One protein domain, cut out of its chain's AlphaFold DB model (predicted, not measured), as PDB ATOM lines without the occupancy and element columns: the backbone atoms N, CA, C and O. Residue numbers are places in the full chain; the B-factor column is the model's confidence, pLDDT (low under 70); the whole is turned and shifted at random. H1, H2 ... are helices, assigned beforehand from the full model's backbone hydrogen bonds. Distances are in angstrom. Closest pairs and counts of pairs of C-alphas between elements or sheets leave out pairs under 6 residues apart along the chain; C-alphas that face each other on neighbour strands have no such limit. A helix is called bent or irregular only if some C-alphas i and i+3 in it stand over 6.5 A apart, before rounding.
ATOM      1  N   GLU A 323     205.880 191.829  97.143       91.38
ATOM      2  CA  GLU A 323     204.850 192.484  97.946       91.38
ATOM      3  C   GLU A 323     205.349 193.808  98.534       91.38
ATOM      4  O   GLU A 323     204.747 194.849  98.279       91.38
ATOM      5  N   LYS A 324     206.534 193.821  99.159       88.06
ATOM      6  CA  LYS A 324     207.177 195.064  99.626       88.06
ATOM      7  C   LYS A 324     207.412 196.067  98.498       88.06
ATOM      8  O   LYS A 324     207.344 197.275  98.718       88.06
ATOM      9  N   LYS A 325     207.717 195.599  97.281       88.88
ATOM     10  CA  LYS A 325     207.865 196.476  96.109       88.88
ATOM     11  C   LYS A 325     206.520 197.097  95.712       88.88
ATOM     12  O   LYS A 325     206.480 198.300  95.470       88.88
ATOM     13  N   ARG A 326     205.438 196.311  95.685       88.06
ATOM     14  CA  ARG A 326     204.072 196.788  95.396       88.06
ATOM     15  C   ARG A 326     203.580 197.771  96.457       88.06
ATOM     16  O   ARG A 326     203.028 198.807  96.108       88.06
ATOM     17  N   GLU A 327     203.826 197.486  97.730       85.25
ATOM     18  CA  GLU A 327     203.484 198.368  98.850       85.25
ATOM     19  C   GLU A 327     204.213 199.715  98.743       85.25
ATOM     20  O   GLU A 327     203.576 200.766  98.766       85.25
ATOM     21  N   ARG A 328     205.530 199.701  98.493       83.38
ATOM     22  CA  ARG A 328     206.309 200.928  98.241       83.38
ATOM     23  C   ARG A 328     205.783 201.723  97.048       83.38
ATOM     24  O   ARG A 328     205.737 202.945  97.124       83.38
ATOM     25  N   GLN A 329     205.380 201.054  95.966       86.00
ATOM     26  CA  GLN A 329     204.779 201.715  94.801       86.00
ATOM     27  C   GLN A 329     203.425 202.356  95.140       86.00
ATOM     28  O   GLN A 329     203.198 203.506  94.776       86.00
ATOM     29  N   ARG A 330     202.555 201.657  95.883       86.75
ATOM     30  CA  ARG A 330     201.267 202.200  96.353       86.75
ATOM     31  C   ARG A 330     201.462 203.421  97.250       86.75
ATOM     32  O   ARG A 330     200.807 204.437  97.035       86.75
ATOM     33  N   LEU A 331     202.386 203.344  98.209       84.06
ATOM     34  CA  LEU A 331     202.727 204.464  99.090       84.06
ATOM     35  C   LEU A 331     203.306 205.643  98.301       84.06
ATOM     36  O   LEU A 331     202.880 206.774  98.508       84.06
ATOM     37  N   SER A 332     204.214 205.385  97.354       83.69
ATOM     38  CA  SER A 332     204.773 206.422  96.476       83.69
ATOM     39  C   SER A 332     203.680 207.150  95.695       83.69
ATOM     40  O   SER A 332     203.669 208.375  95.663       83.69
ATOM     41  N   PHE A 333     202.731 206.409  95.119       86.56
ATOM     42  CA  PHE A 333     201.620 206.979  94.358       86.56
ATOM     43  C   PHE A 333     200.680 207.831  95.225       86.56
ATOM     44  O   PHE A 333     200.275 208.918  94.815       86.56
ATOM     45  N   LYS A 334     200.357 207.378  96.447       86.44
ATOM     46  CA  LYS A 334     199.570 208.169  97.412       86.44
ATOM     47  C   LYS A 334     200.278 209.476  97.784       86.44
ATOM     48  O   LYS A 334     199.654 210.537  97.776       86.44
ATOM     49  N   VAL A 335     201.579 209.403  98.079       84.50
ATOM     50  CA  VAL A 335     202.409 210.570  98.416       84.50
ATOM     51  C   VAL A 335     202.446 211.563  97.255       84.50
ATOM     52  O   VAL A 335     202.287 212.760  97.474       84.50
ATOM     53  N   GLU A 336     202.602 211.083  96.022       86.62
ATOM     54  CA  GLU A 336     202.617 211.931  94.830       86.62
ATOM     55  C   GLU A 336     201.279 212.646  94.611       86.62
ATOM     56  O   GLU A 336     201.264 213.866  94.465       86.62
ATOM     57  N   LYS A 337     200.146 211.932  94.707       88.75
ATOM     58  CA  LYS A 337     198.803 212.538  94.628       88.75
ATOM     59  C   LYS A 337     198.585 213.630  95.669       88.75
ATOM     60  O   LYS A 337     198.080 214.703  95.345       88.75
ATOM     61  N   ARG A 338     198.989 213.370  96.912       87.81
ATOM     62  CA  ARG A 338     198.905 214.353  97.993       87.81
ATOM     63  C   ARG A 338     199.740 215.597  97.691       87.81
ATOM     64  O   ARG A 338     199.278 216.708  97.925       87.81
ATOM     65  N   ARG A 339     200.954 215.430  97.164       88.75
ATOM     66  CA  ARG A 339     201.824 216.555  96.784       88.75
ATOM     67  C   ARG A 339     201.228 217.380  95.649       88.75
ATOM     68  O   ARG A 339     201.244 218.604  95.754       88.75
ATOM     69  N   CYS A 340     200.616 216.740  94.650       91.75
ATOM     70  CA  CYS A 340     199.864 217.441  93.605       91.75
ATOM     71  C   CYS A 340     198.710 218.263  94.198       91.75
ATOM     72  O   CYS A 340     198.537 219.427  93.846       91.75
ATOM     73  N   HIS A 341     197.946 217.681  95.130       90.81
ATOM     74  CA  HIS A 341     196.855 218.381  95.810       90.81
ATOM     75  C   HIS A 341     197.356 219.599  96.601       90.81
ATOM     76  O   HIS A 341     196.805 220.689  96.465       90.81
ATOM     77  N   ILE A 342     198.431 219.437  97.379       89.75
ATOM     78  CA  ILE A 342     199.057 220.533  98.130       89.75
ATOM     79  C   ILE A 342     199.536 221.632  97.173       89.75
ATOM     80  O   ILE A 342     199.258 222.802  97.416       89.75
ATOM     81  N   ALA A 343     200.223 221.278  96.084       92.56
ATOM     82  CA  ALA A 343     200.699 222.246  95.097       92.56
ATOM     83  C   ALA A 343     199.545 223.049  94.476       92.56
ATOM     84  O   ALA A 343     199.631 224.275  94.390       92.56
ATOM     85  N   LEU A 344     198.454 222.375  94.105       93.69
ATOM     86  CA  LEU A 344     197.254 223.016  93.573       93.69
ATOM     87  C   LEU A 344     196.622 223.968  94.595       93.69
ATOM     88  O   LEU A 344     196.396 225.135  94.285       93.69
ATOM     89  N   ALA A 345     196.384 223.504  95.822       91.94
ATOM     90  CA  ALA A 345     195.770 224.315  96.869       91.94
ATOM     91  C   ALA A 345     196.622 225.544  97.236       91.94
ATOM     92  O   ALA A 345     196.089 226.643  97.374       91.94
ATOM     93  N   LEU A 346     197.948 225.391  97.320       91.06
ATOM     94  CA  LEU A 346     198.860 226.516  97.541       91.06
ATOM     95  C   LEU A 346     198.842 227.522  96.392       91.06
ATOM     96  O   LEU A 346     198.866 228.724  96.648       91.06
ATOM     97  N   SER A 347     198.767 227.048  95.145       93.31
ATOM     98  CA  SER A 347     198.741 227.925  93.970       93.31
ATOM     99  C   SER A 347     197.508 228.830  93.911       93.31
ATOM    100  O   SER A 347     197.537 229.874  93.269       93.31
ATOM    101  N   MET A 348     196.441 228.450  94.618       91.38
ATOM    102  CA  MET A 348     195.210 229.227  94.747       91.38
ATOM    103  C   MET A 348     195.140 230.015  96.063       91.38
ATOM    104  O   MET A 348     194.170 230.733  96.286       91.38
ATOM    105  N   HIS A 349     196.133 229.894  96.953       92.00
ATOM    106  CA  HIS A 349     196.085 230.508  98.276       92.00
ATOM    107  C   HIS A 349     196.451 232.006  98.200       92.00
ATOM    108  O   HIS A 349     197.636 232.336  98.066       92.00
ATOM    109  N   PRO A 350     195.496 232.943  98.377       87.12
ATOM    110  CA  PRO A 350     195.697 234.350  98.026       87.12
ATOM    111  C   PRO A 350     196.825 235.005  98.826       87.12
ATOM    112  O   PRO A 350     197.673 235.690  98.264       87.12
ATOM    113  N   MET A 351     196.900 234.726 100.134       85.69
ATOM    114  CA  MET A 351     197.965 235.275 100.982       85.69
ATOM    115  C   MET A 351     199.356 234.780 100.589       85.69
ATOM    116  O   MET A 351     200.328 235.497 100.792       85.69
ATOM    117  N   LEU A 352     199.479 233.552 100.076       86.88
ATOM    118  CA  LEU A 352     200.781 233.027  99.682       86.88
ATOM    119  C   LEU A 352     201.217 233.686  98.379       86.88
ATOM    120  O   LEU A 352     202.327 234.195  98.308       86.88
ATOM    121  N   ILE A 353     200.331 233.721  97.382       89.62
ATOM    122  CA  ILE A 353     200.616 234.345  96.088       89.62
ATOM    123  C   ILE A 353     200.976 235.822  96.263       89.62
ATOM    124  O   ILE A 353     202.019 236.238  95.763       89.62
ATOM    125  N   ALA A 354     200.207 236.573  97.058       87.62
ATOM    126  CA  ALA A 354     200.529 237.961  97.389       87.62
ATOM    127  C   ALA A 354     201.927 238.084  98.021       87.62
ATOM    128  O   ALA A 354     202.732 238.898  97.586       87.62
ATOM    129  N   ARG A 355     202.279 237.212  98.977       84.38
ATOM    130  CA  ARG A 355     203.609 237.220  99.614       84.38
ATOM    131  C   ARG A 355     204.757 236.825  98.690       84.38
ATOM    132  O   ARG A 355     205.864 237.305  98.897       84.38
ATOM    133  N   LEU A 356     204.524 235.951  97.710       84.88
ATOM    134  CA  LEU A 356     205.524 235.593  96.697       84.88
ATOM    135  C   LEU A 356     205.725 236.720  95.667       84.88
ATOM    136  O   LEU A 356     206.781 236.786  95.040       84.88
ATOM    137  N   GLN A 357     204.720 237.583  95.482       86.12
ATOM    138  CA  GLN A 357     204.770 238.756  94.604       86.12
ATOM    139  C   GLN A 357     205.363 239.989  95.297       86.12
ATOM    140  O   GLN A 357     206.080 240.757  94.660       86.12
ATOM    141  N   GLU A 358     205.072 240.180  96.586       81.56
ATOM    142  CA  GLU A 358     205.621 241.265  97.398       81.56
ATOM    143  C   GLU A 358     207.145 241.148  97.536       81.56
ATOM    144  O   GLU A 358     207.680 240.064  97.774       81.56
ATOM    145  N   GLU A 359     207.853 242.282  97.512       66.75
ATOM    146  CA  GLU A 359     209.302 242.331  97.742       66.75
ATOM    147  C   GLU A 359     209.695 242.130  99.228       66.75
ATOM    148  O   GLU A 359     210.580 242.799  99.762       66.75
ATOM    149  N   THR A 360     209.029 241.228  99.948       59.81
ATOM    150  CA  THR A 360     209.252 241.017 101.387       59.81
ATOM    151  C   THR A 360     210.313 239.951 101.697       59.81
ATOM    152  O   THR A 360     210.795 239.220 100.834       59.81
ATOM    153  N   SER A 361     210.757 239.891 102.962       63.09
ATOM    154  CA  SER A 361     211.904 239.068 103.372       63.09
ATOM    155  C   SER A 361     211.690 237.553 103.171       63.09
ATOM    156  O   SER A 361     210.714 236.976 103.660       63.09
ATOM    157  N   TRP A 362     212.677 236.890 102.549       66.81
ATOM    158  CA  TRP A 362     212.734 235.440 102.266       66.81
ATOM    159  C   TRP A 362     212.284 234.524 103.421       66.81
ATOM    160  O   TRP A 362     211.663 233.490 103.204       66.81
ATOM    161  N   PHE A 363     212.592 234.869 104.669       66.50
ATOM    162  CA  PHE A 363     212.320 233.980 105.805       66.50
ATOM    163  C   PHE A 363     210.827 233.870 106.130       66.50
ATOM    164  O   PHE A 363     210.356 232.825 106.569       66.50
ATOM    165  N   THR A 364     210.059 234.920 105.838       72.75
ATOM    166  CA  THR A 364     208.634 234.971 106.180       72.75
ATOM    167  C   THR A 364     207.768 234.083 105.289       72.75
ATOM    168  O   THR A 364     206.811 233.485 105.789       72.75
ATOM    169  N   TRP A 365     208.122 233.909 104.008       82.81
ATOM    170  CA  TRP A 365     207.333 233.069 103.104       82.81
ATOM    171  C   TRP A 365     207.508 231.575 103.404       82.81
ATOM    172  O   TRP A 365     206.526 230.845 103.342       82.81
ATOM    173  N   VAL A 366     208.702 231.105 103.791       87.38
ATOM    174  CA  VAL A 366     208.952 229.680 104.108       87.38
ATOM    175  C   VAL A 366     208.152 229.246 105.338       87.38
ATOM    176  O   VAL A 366     207.480 228.212 105.319       87.38
ATOM    177  N   ASP A 367     208.178 230.060 106.395       86.12
ATOM    178  CA  ASP A 367     207.422 229.817 107.627       86.12
ATOM    179  C   ASP A 367     205.906 229.852 107.404       86.12
ATOM    180  O   ASP A 367     205.171 229.047 107.988       86.12
ATOM    181  N   LEU A 368     205.430 230.784 106.573       85.88
ATOM    182  CA  LEU A 368     204.022 230.901 106.200       85.88
ATOM    183  C   LEU A 368     203.580 229.714 105.336       85.88
ATOM    184  O   LEU A 368     202.619 229.028 105.677       85.88
ATOM    185  N   THR A 369     204.315 229.432 104.259       85.88
ATOM    186  CA  THR A 369     204.028 228.336 103.322       85.88
ATOM    187  C   THR A 369     204.014 227.010 104.046       85.88
ATOM    188  O   THR A 369     203.079 226.236 103.878       85.88
ATOM    189  N   GLY A 370     204.999 226.752 104.911       86.75
ATOM    190  CA  GLY A 370     205.011 225.527 105.691       86.75
ATOM    191  C   GLY A 370     203.751 225.409 106.541       86.75
ATOM    192  O   GLY A 370     203.081 224.380 106.465       86.75
ATOM    193  N   ARG A 371     203.364 226.452 107.291       86.06
ATOM    194  CA  ARG A 371     202.127 226.431 108.094       86.06
ATOM    195  C   ARG A 371     200.887 226.109 107.257       86.06
ATOM    196  O   ARG A 371     200.088 225.285 107.692       86.06
ATOM    197  N   ILE A 372     200.767 226.682 106.059       87.50
ATOM    198  CA  ILE A 372     199.663 226.382 105.137       87.50
ATOM    199  C   ILE A 372     199.735 224.920 104.671       87.50
ATOM    200  O   ILE A 372     198.745 224.202 104.769       87.50
ATOM    201  N   VAL A 373     200.911 224.425 104.264       86.06
ATOM    202  CA  VAL A 373     201.107 223.015 103.869       86.06
ATOM    203  C   VAL A 373     200.734 222.055 104.994       86.06
ATOM    204  O   VAL A 373     200.158 221.002 104.733       86.06
ATOM    205  N   LYS A 374     201.043 222.394 106.252       84.38
ATOM    206  CA  LYS A 374     200.630 221.590 107.411       84.38
ATOM    207  C   LYS A 374     199.125 221.421 107.449       84.38
ATOM    208  O   LYS A 374     198.657 220.302 107.625       84.38
ATOM    209  N   GLN A 375     198.406 222.533 107.335       85.38
ATOM    210  CA  GLN A 375     196.957 222.533 107.425       85.38
ATOM    211  C   GLN A 375     196.361 221.740 106.264       85.38
ATOM    212  O   GLN A 375     195.638 220.785 106.503       85.38
ATOM    213  N   LEU A 376     196.807 222.017 105.034       85.75
ATOM    214  CA  LEU A 376     196.389 221.276 103.841       85.75
ATOM    215  C   LEU A 376     196.667 219.772 103.946       85.75
ATOM    216  O   LEU A 376     195.884 218.958 103.471       85.75
ATOM    217  N   HIS A 377     197.776 219.379 104.578       81.69
ATOM    218  CA  HIS A 377     198.080 217.969 104.812       81.69
ATOM    219  C   HIS A 377     197.127 217.330 105.826       81.69
ATOM    220  O   HIS A 377     196.657 216.217 105.586       81.69
ATOM    221  N   LEU A 378     196.823 218.017 106.932       82.19
ATOM    222  CA  LEU A 378     195.849 217.550 107.923       82.19
ATOM    223  C   LEU A 378     194.455 217.420 107.297       82.19
ATOM    224  O   LEU A 378     193.798 216.394 107.485       82.19
ATOM    225  N   ASP A 379     194.058 218.400 106.488       83.88
ATOM    226  CA  ASP A 379     192.777 218.414 105.787       83.88
ATOM    227  C   ASP A 379     192.711 217.255 104.779       83.88
ATOM    228  O   ASP A 379     191.806 216.427 104.852       83.88
ATOM    229  N   TYR A 380     193.728 217.090 103.928       82.81
ATOM    230  CA  TYR A 380     193.803 215.972 102.982       82.81
ATOM    231  C   TYR A 380     193.794 214.607 103.685       82.81
ATOM    232  O   TYR A 380     193.098 213.687 103.257       82.81
ATOM    233  N   SER A 381     194.552 214.458 104.776       81.50
ATOM    234  CA  SER A 381     194.635 213.197 105.525       81.50
ATOM    235  C   SER A 381     193.302 212.839 106.182       81.50
ATOM    236  O   SER A 381     192.933 211.667 106.203       81.50
ATOM    237  N   SER A 382     192.567 213.833 106.693       81.81
ATOM    238  CA  SER A 382     191.231 213.614 107.261       81.81
ATOM    239  C   SER A 382     190.195 213.250 106.194       81.81
ATOM    240  O   SER A 382     189.379 212.366 106.430       81.81
ATOM    241  N   GLN A 383     190.270 213.852 105.004       82.69
ATOM    242  CA  GLN A 383     189.359 213.564 103.890       82.69
ATOM    243  C   GLN A 383     189.610 212.207 103.218       82.69
ATOM    244  O   GLN A 383     188.688 211.620 102.663       82.69
ATOM    245  N   THR A 384     190.853 211.719 103.226       79.69
ATOM    246  CA  THR A 384     191.251 210.500 102.492       79.69
ATOM    247  C   THR A 384     191.453 209.270 103.376       79.69
ATOM    248  O   THR A 384     191.855 208.227 102.863       79.69
ATOM    249  N   GLU A 385     191.214 209.387 104.688       78.81
ATOM    250  CA  GLU A 385     191.489 208.353 105.705       78.81
ATOM    251  C   GLU A 385     192.938 207.814 105.673       78.81
ATOM    252  O   GLU A 385     193.245 206.733 106.183       78.81
ATOM    253  N   ASP A 386     193.873 208.563 105.082       71.38
ATOM    254  CA  ASP A 386     195.238 208.105 104.829       71.38
ATOM    255  C   ASP A 386     196.129 208.276 106.071       71.38
ATOM    256  O   ASP A 386     197.024 209.119 106.136       71.38
ATOM    257  N   GLY A 387     195.889 207.451 107.094       61.22
ATOM    258  CA  GLY A 387     196.661 207.451 108.344       61.22
ATOM    259  C   GLY A 387     198.115 206.975 108.202       61.22
ATOM    260  O   GLY A 387     198.928 207.202 109.105       61.22
ATOM    261  N   GLU A 388     198.451 206.321 107.086       55.41
ATOM    262  CA  GLU A 388     199.767 205.728 106.804       55.41
ATOM    263  C   GLU A 388     200.757 206.723 106.190       55.41
ATOM    264  O   GLU A 388     201.968 206.574 106.356       55.41
ATOM    265  N   SER A 389     200.272 207.777 105.531       56.47
ATOM    266  CA  SER A 389     201.121 208.753 104.846       56.47
ATOM    267  C   SER A 389     201.567 209.901 105.760       56.47
ATOM    268  O   SER A 389     201.782 211.036 105.328       56.47
ATOM    269  N   LYS A 390     201.772 209.621 107.051       61.84
ATOM    270  CA  LYS A 390     202.371 210.591 107.980       61.84
ATOM    271  C   LYS A 390     203.710 211.082 107.423       61.84
ATOM    272  O   LYS A 390     204.474 210.309 106.849       61.84
ATOM    273  N   PHE A 391     203.985 212.375 107.588       60.59
ATOM    274  CA  PHE A 391     205.269 212.963 107.211       60.59
ATOM    275  C   PHE A 391     206.439 212.125 107.738       60.59
ATOM    276  O   PHE A 391     206.423 211.660 108.881       60.59
ATOM    277  N   SER A 392     207.487 211.981 106.928       55.12
ATOM    278  CA  SER A 392     208.757 211.374 107.329       55.12
ATOM    279  C   SER A 392     209.497 212.270 108.336       55.12
ATOM    280  O   SER A 392     210.446 212.988 108.015       55.12
ATOM    281  N   GLY A 393     209.049 212.261 109.592       54.44
ATOM    282  CA  GLY A 393     209.689 212.978 110.693       54.44
ATOM    283  C   GLY A 393     208.754 213.193 111.879       54.44
ATOM    284  O   GLY A 393     207.648 213.692 111.724       54.44
ATOM    285  N   GLY A 394     209.213 212.855 113.086       54.03
ATOM    286  CA  GLY A 394     208.435 213.013 114.323       54.03
ATOM    287  C   GLY A 394     208.215 214.463 114.780       54.03
ATOM    288  O   GLY A 394     207.517 214.676 115.765       54.03
ATOM    289  N   ALA A 395     208.791 215.455 114.091       66.88
ATOM    290  CA  ALA A 395     208.623 216.873 114.394       66.88
ATOM    291  C   ALA A 395     208.263 217.653 113.125       66.88
ATOM    292  O   ALA A 395     208.968 217.589 112.117       66.88
ATOM    293  N   TRP A 396     207.166 218.403 113.193       71.88
ATOM    294  CA  TRP A 396     206.715 219.263 112.109       71.88
ATOM    295  C   TRP A 396     207.622 220.501 111.992       71.88
ATOM    296  O   TRP A 396     207.773 221.239 112.968       71.88
ATOM    297  N   ARG A 397     208.220 220.728 110.814       77.12
ATOM    298  CA  ARG A 397     209.098 221.877 110.524       77.12
ATOM    299  C   ARG A 397     208.704 222.527 109.191       77.12
ATOM    300  O   ARG A 397     208.715 221.817 108.183       77.12
ATOM    301  N   PRO A 398     208.368 223.831 109.165       82.31
ATOM    302  CA  PRO A 398     207.927 224.510 107.951       82.31
ATOM    303  C   PRO A 398     208.918 224.344 106.793       82.31
ATOM    304  O   PRO A 398     208.516 223.940 105.706       82.31
ATOM    305  N   GLY A 399     210.214 224.568 107.031       79.94
ATOM    306  CA  GLY A 399     211.235 224.546 105.981       79.94
ATOM    307  C   GLY A 399     211.439 223.153 105.402       79.94
ATOM    308  O   GLY A 399     211.538 222.986 104.184       79.94
ATOM    309  N   LYS A 400     211.440 222.129 106.265       81.88
ATOM    310  CA  LYS A 400     211.522 220.726 105.842       81.88
ATOM    311  C   LYS A 400     210.320 220.328 104.999       81.88
ATOM    312  O   LYS A 400     210.497 219.748 103.938       81.88
ATOM    313  N   VAL A 401     209.117 220.678 105.443       81.00
ATOM    314  CA  VAL A 401     207.866 220.356 104.748       81.00
ATOM    315  C   VAL A 401     207.793 221.045 103.386       81.00
ATOM    316  O   VAL A 401     207.513 220.387 102.389       81.00
ATOM    317  N   VAL A 402     208.113 222.339 103.316       84.38
ATOM    318  CA  VAL A 402     208.159 223.084 102.048       84.38
ATOM    319  C   VAL A 402     209.208 222.490 101.108       84.38
ATOM    320  O   VAL A 402     208.926 222.267  99.935       84.38
ATOM    321  N   GLY A 403     210.402 222.180 101.613       83.31
ATOM    322  CA  GLY A 403     211.458 221.569 100.809       83.31
ATOM    323  C   GLY A 403     211.110 220.171 100.297       83.31
ATOM    324  O   GLY A 403     211.236 219.904  99.105       83.31
ATOM    325  N   GLU A 404     210.677 219.280 101.188       79.94
ATOM    326  CA  GLU A 404     210.484 217.858 100.891       79.94
ATOM    327  C   GLU A 404     209.147 217.542 100.219       79.94
ATOM    328  O   GLU A 404     209.120 216.630  99.398       79.94
ATOM    329  N   GLU A 405     208.057 218.258 100.506       80.81
ATOM    330  CA  GLU A 405     206.758 217.988  99.870       80.81
ATOM    331  C   GLU A 405     206.488 218.865  98.653       80.81
ATOM    332  O   GLU A 405     205.958 218.361  97.667       80.81
ATOM    333  N   LEU A 406     206.830 220.155  98.707       86.50
ATOM    334  CA  LEU A 406     206.471 221.099  97.648       86.50
ATOM    335  C   LEU A 406     207.605 221.265  96.638       86.50
ATOM    336  O   LEU A 406     207.448 220.933  95.467       86.50
ATOM    337  N   LEU A 407     208.765 221.756  97.074       87.31
ATOM    338  CA  LEU A 407     209.841 222.125  96.152       87.31
ATOM    339  C   LEU A 407     210.458 220.906  95.471       87.31
ATOM    340  O   LEU A 407     210.660 220.930  94.261       87.31
ATOM    341  N   SER A 408     210.682 219.818  96.214       86.31
ATOM    342  CA  SER A 408     211.167 218.559  95.638       86.31
ATOM    343  C   SER A 408     210.211 217.982  94.589       86.31
ATOM    344  O   SER A 408     210.652 217.322  93.653       86.31
ATOM    345  N   HIS A 409     208.906 218.215  94.751       89.94
ATOM    346  CA  HIS A 409     207.872 217.722  93.852       89.94
ATOM    347  C   HIS A 409     207.750 218.598  92.608       89.94
ATOM    348  O   HIS A 409     207.612 218.071  91.511       89.94
ATOM    349  N   LEU A 410     207.835 219.921  92.760       90.12
ATOM    350  CA  LEU A 410     207.706 220.867  91.652       90.12
ATOM    351  C   LEU A 410     208.977 220.972  90.803       90.12
ATOM    352  O   LEU A 410     208.886 221.068  89.585       90.12
ATOM    353  N   PHE A 411     210.154 220.935  91.428       88.19
ATOM    354  CA  PHE A 411     211.438 221.172  90.755       88.19
ATOM    355  C   PHE A 411     212.341 219.936  90.711       88.19
ATOM    356  O   PHE A 411     213.407 219.968  90.096       88.19
ATOM    357  N   GLY A 412     211.929 218.839  91.348       84.38
ATOM    358  CA  GLY A 412     212.802 217.697  91.573       84.38
ATOM    359  C   GLY A 412     213.834 217.980  92.666       84.38
ATOM    360  O   GLY A 412     213.905 219.058  93.259       84.38
ATOM    361  N   THR A 413     214.674 216.990  92.938       74.94
ATOM    362  CA  THR A 413     215.912 217.190  93.699       74.94
ATOM    363  C   THR A 413     217.093 216.960  92.780       74.94
ATOM    364  O   THR A 413     217.017 216.178  91.836       74.94
ATOM    365  N   ARG A 414     218.230 217.597  93.080       62.38
ATOM    366  CA  ARG A 414     219.468 217.391  92.311       62.38
ATOM    367  C   ARG A 414     219.957 215.939  92.302       62.38
ATOM    368  O   ARG A 414     220.815 215.620  91.486       62.38
ATOM    369  N   TRP A 415     219.466 215.090  93.207       51.94
ATOM    370  CA  TRP A 415     220.024 213.758  93.425       51.94
ATOM    371  C   TRP A 415     219.065 212.605  93.138       51.94
ATOM    372  O   TRP A 415     219.511 211.641  92.529       51.94
ATOM    373  N   ASP A 416     217.795 212.665  93.563       57.97
ATOM    374  CA  ASP A 416     217.021 211.423  93.735       57.97
ATOM    375  C   ASP A 416     215.543 211.489  93.287       57.97
ATOM    376  O   ASP A 416     214.903 210.443  93.187       57.97
ATOM    377  N   SER A 417     214.974 212.664  92.984       70.12
ATOM    378  CA  SER A 417     213.552 212.796  92.618       70.12
ATOM    379  C   SER A 417     213.335 213.601  91.339       70.12
ATOM    380  O   SER A 417     213.794 214.737  91.227       70.12
ATOM    381  N   MET A 418     212.593 213.019  90.394       80.75
ATOM    382  CA  MET A 418     212.080 213.749  89.234       80.75
ATOM    383  C   MET A 418     210.954 214.695  89.662       80.75
ATOM    384  O   MET A 418     210.190 214.379  90.578       80.75
ATOM    385  N   ALA A 419     210.875 215.851  89.006       88.50
ATOM    386  CA  ALA A 419     209.749 216.762  89.149       88.50
ATOM    387  C   ALA A 419     208.456 216.102  88.645       88.50
ATOM    388  O   ALA A 419     208.480 215.282  87.724       88.50
ATOM    389  N   CYS A 420     207.329 216.481  89.235       92.81
ATOM    390  CA  CYS A 420     206.012 216.035  88.810       92.81
ATOM    391  C   CYS A 420     205.709 216.541  87.392       92.81
ATOM    392  O   CYS A 420     205.764 217.751  87.167       92.81
ATOM    393  N   PRO A 421     205.346 215.662  86.443       92.44
ATOM    394  CA  PRO A 421     205.044 216.074  85.075       92.44
ATOM    395  C   PRO A 421     203.667 216.741  84.933       92.44
ATOM    396  O   PRO A 421     203.432 217.443  83.952       92.44
ATOM    397  N   GLU A 422     202.752 216.534  85.885       94.19
ATOM    398  CA  GLU A 422     201.369 217.022  85.795       94.19
ATOM    399  C   GLU A 422     201.190 218.426  86.379       94.19
ATOM    400  O   GLU A 422     200.498 219.255  85.791       94.19
ATOM    401  N   CYS A 423     201.848 218.729  87.501       94.69
ATOM    402  CA  CYS A 423     201.734 220.024  88.179       94.69
ATOM    403  C   CYS A 423     202.030 221.235  87.264       94.69
ATOM    404  O   CYS A 423     201.218 222.160  87.252       94.69
ATOM    405  N   PRO A 424     203.096 221.245  86.437       94.44
ATOM    406  CA  PRO A 424     203.393 222.368  85.541       94.44
ATOM    407  C   PRO A 424     202.366 222.594  84.421       94.44
ATOM    408  O   PRO A 424     202.365 223.662  83.810       94.44
ATOM    409  N   LYS A 425     201.504 221.609  84.121       95.56
ATOM    410  CA  LYS A 425     200.434 221.753  83.118       95.56
ATOM    411  C   LYS A 425     199.273 222.603  83.638       95.56
ATOM    412  O   LYS A 425     198.493 223.115  82.841       95.56
ATOM    413  N   ILE A 426     199.150 222.755  84.958       96.19
ATOM    414  CA  ILE A 426     198.101 223.552  85.595       96.19
ATOM    415  C   ILE A 426     198.554 225.024  85.631       96.19
ATOM    416  O   ILE A 426     199.561 225.318  86.281       96.19
ATOM    417  N   PRO A 427     197.824 225.973  85.004       96.12
ATOM    418  CA  PRO A 427     198.274 227.363  84.868       96.12
ATOM    419  C   PRO A 427     198.601 228.061  86.194       96.12
ATOM    420  O   PRO A 427     199.636 228.713  86.303       96.12
ATOM    421  N   PHE A 428     197.764 227.885  87.222       95.19
ATOM    422  CA  PHE A 428     197.983 228.494  88.540       95.19
ATOM    423  C   PHE A 428     199.240 227.952  89.229       95.19
ATOM    424  O   PHE A 428     200.030 228.715  89.787       95.19
ATOM    425  N   VAL A 429     199.466 226.637  89.145       95.06
ATOM    426  CA  VAL A 429     200.661 225.997  89.711       95.06
ATOM    427  C   VAL A 429     201.907 226.467  88.973       95.06
ATOM    428  O   VAL A 429     202.894 226.799  89.622       95.06
ATOM    429  N   LYS A 430     201.850 226.574  87.641       94.44
ATOM    430  CA  LYS A 430     202.944 227.119  86.832       94.44
ATOM    431  C   LYS A 430     203.273 228.566  87.211       94.44
ATOM    432  O   LYS A 430     204.431 228.862  87.470       94.44
ATOM    433  N   ALA A 431     202.270 229.434  87.352       93.44
ATOM    434  CA  ALA A 431     202.480 230.817  87.783       93.44
ATOM    435  C   ALA A 431     203.142 230.899  89.173       93.44
ATOM    436  O   ALA A 431     204.083 231.663  89.374       93.44
ATOM    437  N   MET A 432     202.704 230.069  90.126       93.62
ATOM    438  CA  MET A 432     203.354 229.957  91.437       93.62
ATOM    439  C   MET A 432     204.795 229.432  91.319       93.62
ATOM    440  O   MET A 432     205.682 229.933  92.007       93.62
ATOM    441  N   MET A 433     205.050 228.439  90.461       92.62
ATOM    442  CA  MET A 433     206.398 227.917  90.206       92.62
ATOM    443  C   MET A 433     207.326 228.994  89.646       92.62
ATOM    444  O   MET A 433     208.451 229.104  90.125       92.62
ATOM    445  N   ASP A 434     206.857 229.801  88.695       90.62
ATOM    446  CA  ASP A 434     207.628 230.897  88.102       90.62
ATOM    447  C   ASP A 434     207.965 231.959  89.160       90.62
ATOM    448  O   ASP A 434     209.108 232.412  89.256       90.62
ATOM    449  N   LEU A 435     207.009 232.296  90.036       88.88
ATOM    450  CA  LEU A 435     207.265 233.168  91.185       88.88
ATOM    451  C   LEU A 435     208.342 232.578  92.103       88.88
ATOM    452  O   LEU A 435     209.290 233.287  92.428       88.88
ATOM    453  N   ILE A 436     208.237 231.293  92.467       87.00
ATOM    454  CA  ILE A 436     209.198 230.590  93.337       87.00
ATOM    455  C   ILE A 436     210.594 230.504  92.701       87.00
ATOM    456  O   ILE A 436     211.594 230.688  93.399       87.00
ATOM    457  N   ALA A 437     210.683 230.243  91.397       85.56
ATOM    458  CA  ALA A 437     211.946 230.123  90.669       85.56
ATOM    459  C   ALA A 437     212.737 231.441  90.643       85.56
ATOM    460  O   ALA A 437     213.965 231.413  90.682       85.56
ATOM    461  N   ASN A 438     212.043 232.583  90.671       83.44
ATOM    462  CA  ASN A 438     212.658 233.912  90.707       83.44
ATOM    463  C   ASN A 438     213.165 234.318  92.105       83.44
ATOM    464  O   ASN A 438     213.957 235.252  92.242       83.44
ATOM    465  N   ILE A 439     212.732 233.639  93.171       75.94
ATOM    466  CA  ILE A 439     213.073 234.039  94.543       75.94
ATOM    467  C   ILE A 439     214.570 233.817  94.863       75.94
ATOM    468  O   ILE A 439     215.181 234.710  95.459       75.94
ATOM    469  N   PRO A 440     215.214 232.685  94.492       68.62
ATOM    470  CA  PRO A 440     216.653 232.498  94.683       68.62
ATOM    471  C   PRO A 440     217.515 233.579  94.022       68.62
ATOM    472  O   PRO A 440     218.531 233.955  94.603       68.62
ATOM    473  N   GLU A 441     217.113 234.089  92.855       67.25
ATOM    474  CA  GLU A 441     217.814 235.175  92.157       67.25
ATOM    475  C   GLU A 441     217.652 236.511  92.890       67.25
ATOM    476  O   GLU A 441     218.625 237.244  93.059       67.25
ATOM    477  N   LYS A 442     216.448 236.790  93.404       61.31
ATOM    478  CA  LYS A 442     216.132 238.042  94.109       61.31
ATOM    479  C   LYS A 442     216.711 238.131  95.524       61.31
ATOM    480  O   LYS A 442     217.112 239.209  95.952       61.31
ATOM    481  N   TYR A 443     216.767 237.024  96.268       62.09
ATOM    482  CA  TYR A 443     217.082 237.058  97.708       62.09
ATOM    483  C   TYR A 443     218.294 236.216  98.117       62.09
ATOM    484  O   TYR A 443     218.801 236.365  99.241       62.09
ATOM    485  N   GLY A 444     218.770 235.336  97.228       60.47
ATOM    486  CA  GLY A 444     219.734 234.286  97.549       60.47
ATOM    487  C   GLY A 444     219.240 233.350  98.665       60.47
ATOM    488  O   GLY A 444     218.285 233.641  99.374       60.47
ATOM    489  N   LYS A 445     219.978 232.263  98.924       65.38
ATOM    490  CA  LYS A 445     219.849 231.405 100.134       65.38
ATOM    491  C   LYS A 445     218.848 230.237 100.064       65.38
ATOM    492  O   LYS A 445     218.173 229.929 101.047       65.38
ATOM    493  N   VAL A 446     218.881 229.457  98.981       75.44
ATOM    494  CA  VAL A 446     218.704 228.001  99.151       75.44
ATOM    495  C   VAL A 446     219.953 227.479  99.856       75.44
ATOM    496  O   VAL A 446     221.071 227.715  99.391       75.44
ATOM    497  N   ASP A 447     219.789 226.802 100.991       84.00
ATOM    498  CA  ASP A 447     220.937 226.223 101.677       84.00
ATOM    499  C   ASP A 447     221.448 225.020 100.883       84.00
ATOM    500  O   ASP A 447     220.741 224.028 100.716       84.00
ATOM    501  N   VAL A 448     222.681 225.097 100.384       82.56
ATOM    502  CA  VAL A 448     223.224 224.096  99.454       82.56
ATOM    503  C   VAL A 448     223.408 222.723 100.112       82.56
ATOM    504  O   VAL A 448     223.352 221.703  99.425       82.56
ATOM    505  N   HIS A 449     223.584 222.671 101.436       85.06
ATOM    506  CA  HIS A 449     223.726 221.412 102.171       85.06
ATOM    507  C   HIS A 449     222.386 220.757 102.501       85.06
ATOM    508  O   HIS A 449     222.347 219.545 102.678       85.06
ATOM    509  N   PHE A 450     221.301 221.527 102.584       82.69
ATOM    510  CA  PHE A 450     219.955 220.977 102.772       82.69
ATOM    511  C   PHE A 450     219.186 220.841 101.453       82.69
ATOM    512  O   PHE A 450     218.215 220.096 101.394       82.69
ATOM    513  N   GLN A 451     219.626 221.541 100.403       80.12
ATOM    514  CA  GLN A 451     218.981 221.641  99.087       80.12
ATOM    515  C   GLN A 451     217.536 222.128  99.133       80.12
ATOM    516  O   GLN A 451     216.712 221.783  98.291       80.12
ATOM    517  N   ARG A 452     217.241 222.949 100.136       84.06
ATOM    518  CA  ARG A 452     215.939 223.565 100.350       84.06
ATOM    519  C   ARG A 452     216.108 224.878 101.118       84.06
ATOM    520  O   ARG A 452     217.142 225.073 101.766       84.06
ATOM    521  N   PRO A 453     215.114 225.774 101.073       83.62
ATOM    522  CA  PRO A 453     214.995 226.829 102.065       83.62
ATOM    523  C   PRO A 453     214.971 226.242 103.483       83.62
ATOM    524  O   PRO A 453     214.353 225.204 103.744       83.62
ATOM    525  N   LEU A 454     215.645 226.939 104.392       85.94
ATOM    526  CA  LEU A 454     215.511 226.732 105.828       85.94
ATOM    527  C   LEU A 454     214.439 227.681 106.358       85.94
ATOM    528  O   LEU A 454     214.381 228.835 105.925       85.94
ATOM    529  N   ASP A 455     213.615 227.209 107.289       86.88
ATOM    530  CA  ASP A 455     212.726 228.105 108.036       86.88
ATOM    531  C   ASP A 455     213.505 228.987 109.027       86.88
ATOM    532  O   ASP A 455     214.708 228.789 109.236       86.88
TER     533      ASP A 455
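AT A GLANCE: This is residues 323 to 455 of the 731 residues of an uncharacterized protein of Ascobolus immersus RN42 (UniProt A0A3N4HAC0). The long helix H1 runs into a compact cluster of crossing helices, and its residues 323 to 330 stick out of that cluster like a handle. In the cluster, H4 stands in the middle, nearly at right angles to both H1 and H3, while H2 and H5 gather near the end of H1 at residue 347. The printed part has 133 residues with five named helices, H1 to H5 in chain order, and no named strand; its class is all helix, and the helix packing is mostly crossed, with 1 of 6 touching pairs at a shallow tilt. The whole is compact, with a radius of gyration of the C-alphas of 14.6 A, yet elongated in outline, spanning 49 by 32 by 31 A.

IN THESE COORDINATES: Find C-alpha 323 at (204.850, 192.484, 97.946); from there H1, residues 323 to 347, runs 36.2 A to C-alpha 347 at (198.741, 227.925, 93.970). Just after it comes the short helix H2, residues 350 to 357, 10.7 A long. H3, residues 362 to 384, then runs 32.9 A. Look next at H4, residues 398 to 411, 17.9 A long; it is neither bent nor irregular, but only just: C-alphas 404 and 407 are 6.4 A apart. H5, residues 427 to 443, runs 24.8 A and ends with C-alpha 443 at (217.082, 237.058, 97.708). It is only just irregular, with C-alphas 437 and 440 at 6.6 A, and its line is a rough one.

HOW THE PARTS SIT: Begin at H1, which shares the place of hub with H3, each touching three other helices. With residues 338 to 346 alone, H1 touches H3 at a steep tilt of 57 degrees, opposite ways; the closest C-alphas are those of Ile 342 and Leu 376, 6.3 A apart. Residues 336 to 343 alone of H1 touch H4, about perpendicular at 82 degrees, where the closest C-alphas, of Arg 339 and Glu 405, are 6.0 A apart. Near its end, residues 343 to 347 alone of H1 touch H5, about perpendicular at 81 degrees, with the C-alphas of Ser 347 and Val 429 closest at 5.1 A. Move to H3: its residues 366 to 374 alone touch H4, about perpendicular at 81 degrees, and the closest C-alphas, of Gly 370 and Pro 398, are 3.8 A apart. H2 and H3 touch and form a helical hairpin, opposite ways at a shallow tilt of 33 degrees, only just short of steep; the closest C-alphas are those of Arg 355 and Trp 365, 6.6 A apart. H2 also touches H5, the same way at a steep tilt of 42 degrees, with the C-alphas of Leu 356 and Leu 435 closest at 6.3 A. H2 and H4 are apart. Every O i to N i+4 pair is within hydrogen-bond range in H1 and H2, against 17 of 19 in H3, 7 of 10 in H4 and 10 of 13 in H5.

THE WHOLE: The two C-alphas farthest apart are those of Glu 323 and Glu 359, at 50.0 A. Without residues 323 to 330, which stand free, the body spans 40 by 31 by 25 A. The printed part has no cut; the links H1 to H2 and H2 to H3 are tight, while H3 to H4, with 13 residues, and H4 to H5, with 15, are long. After H5, residues 444 to 455 hold no named element. The mean pLDDT of the printed part is 81.8, and it is under 70 at residues 359 to 363, 387 to 395, 414 to 416 and 440 to 445.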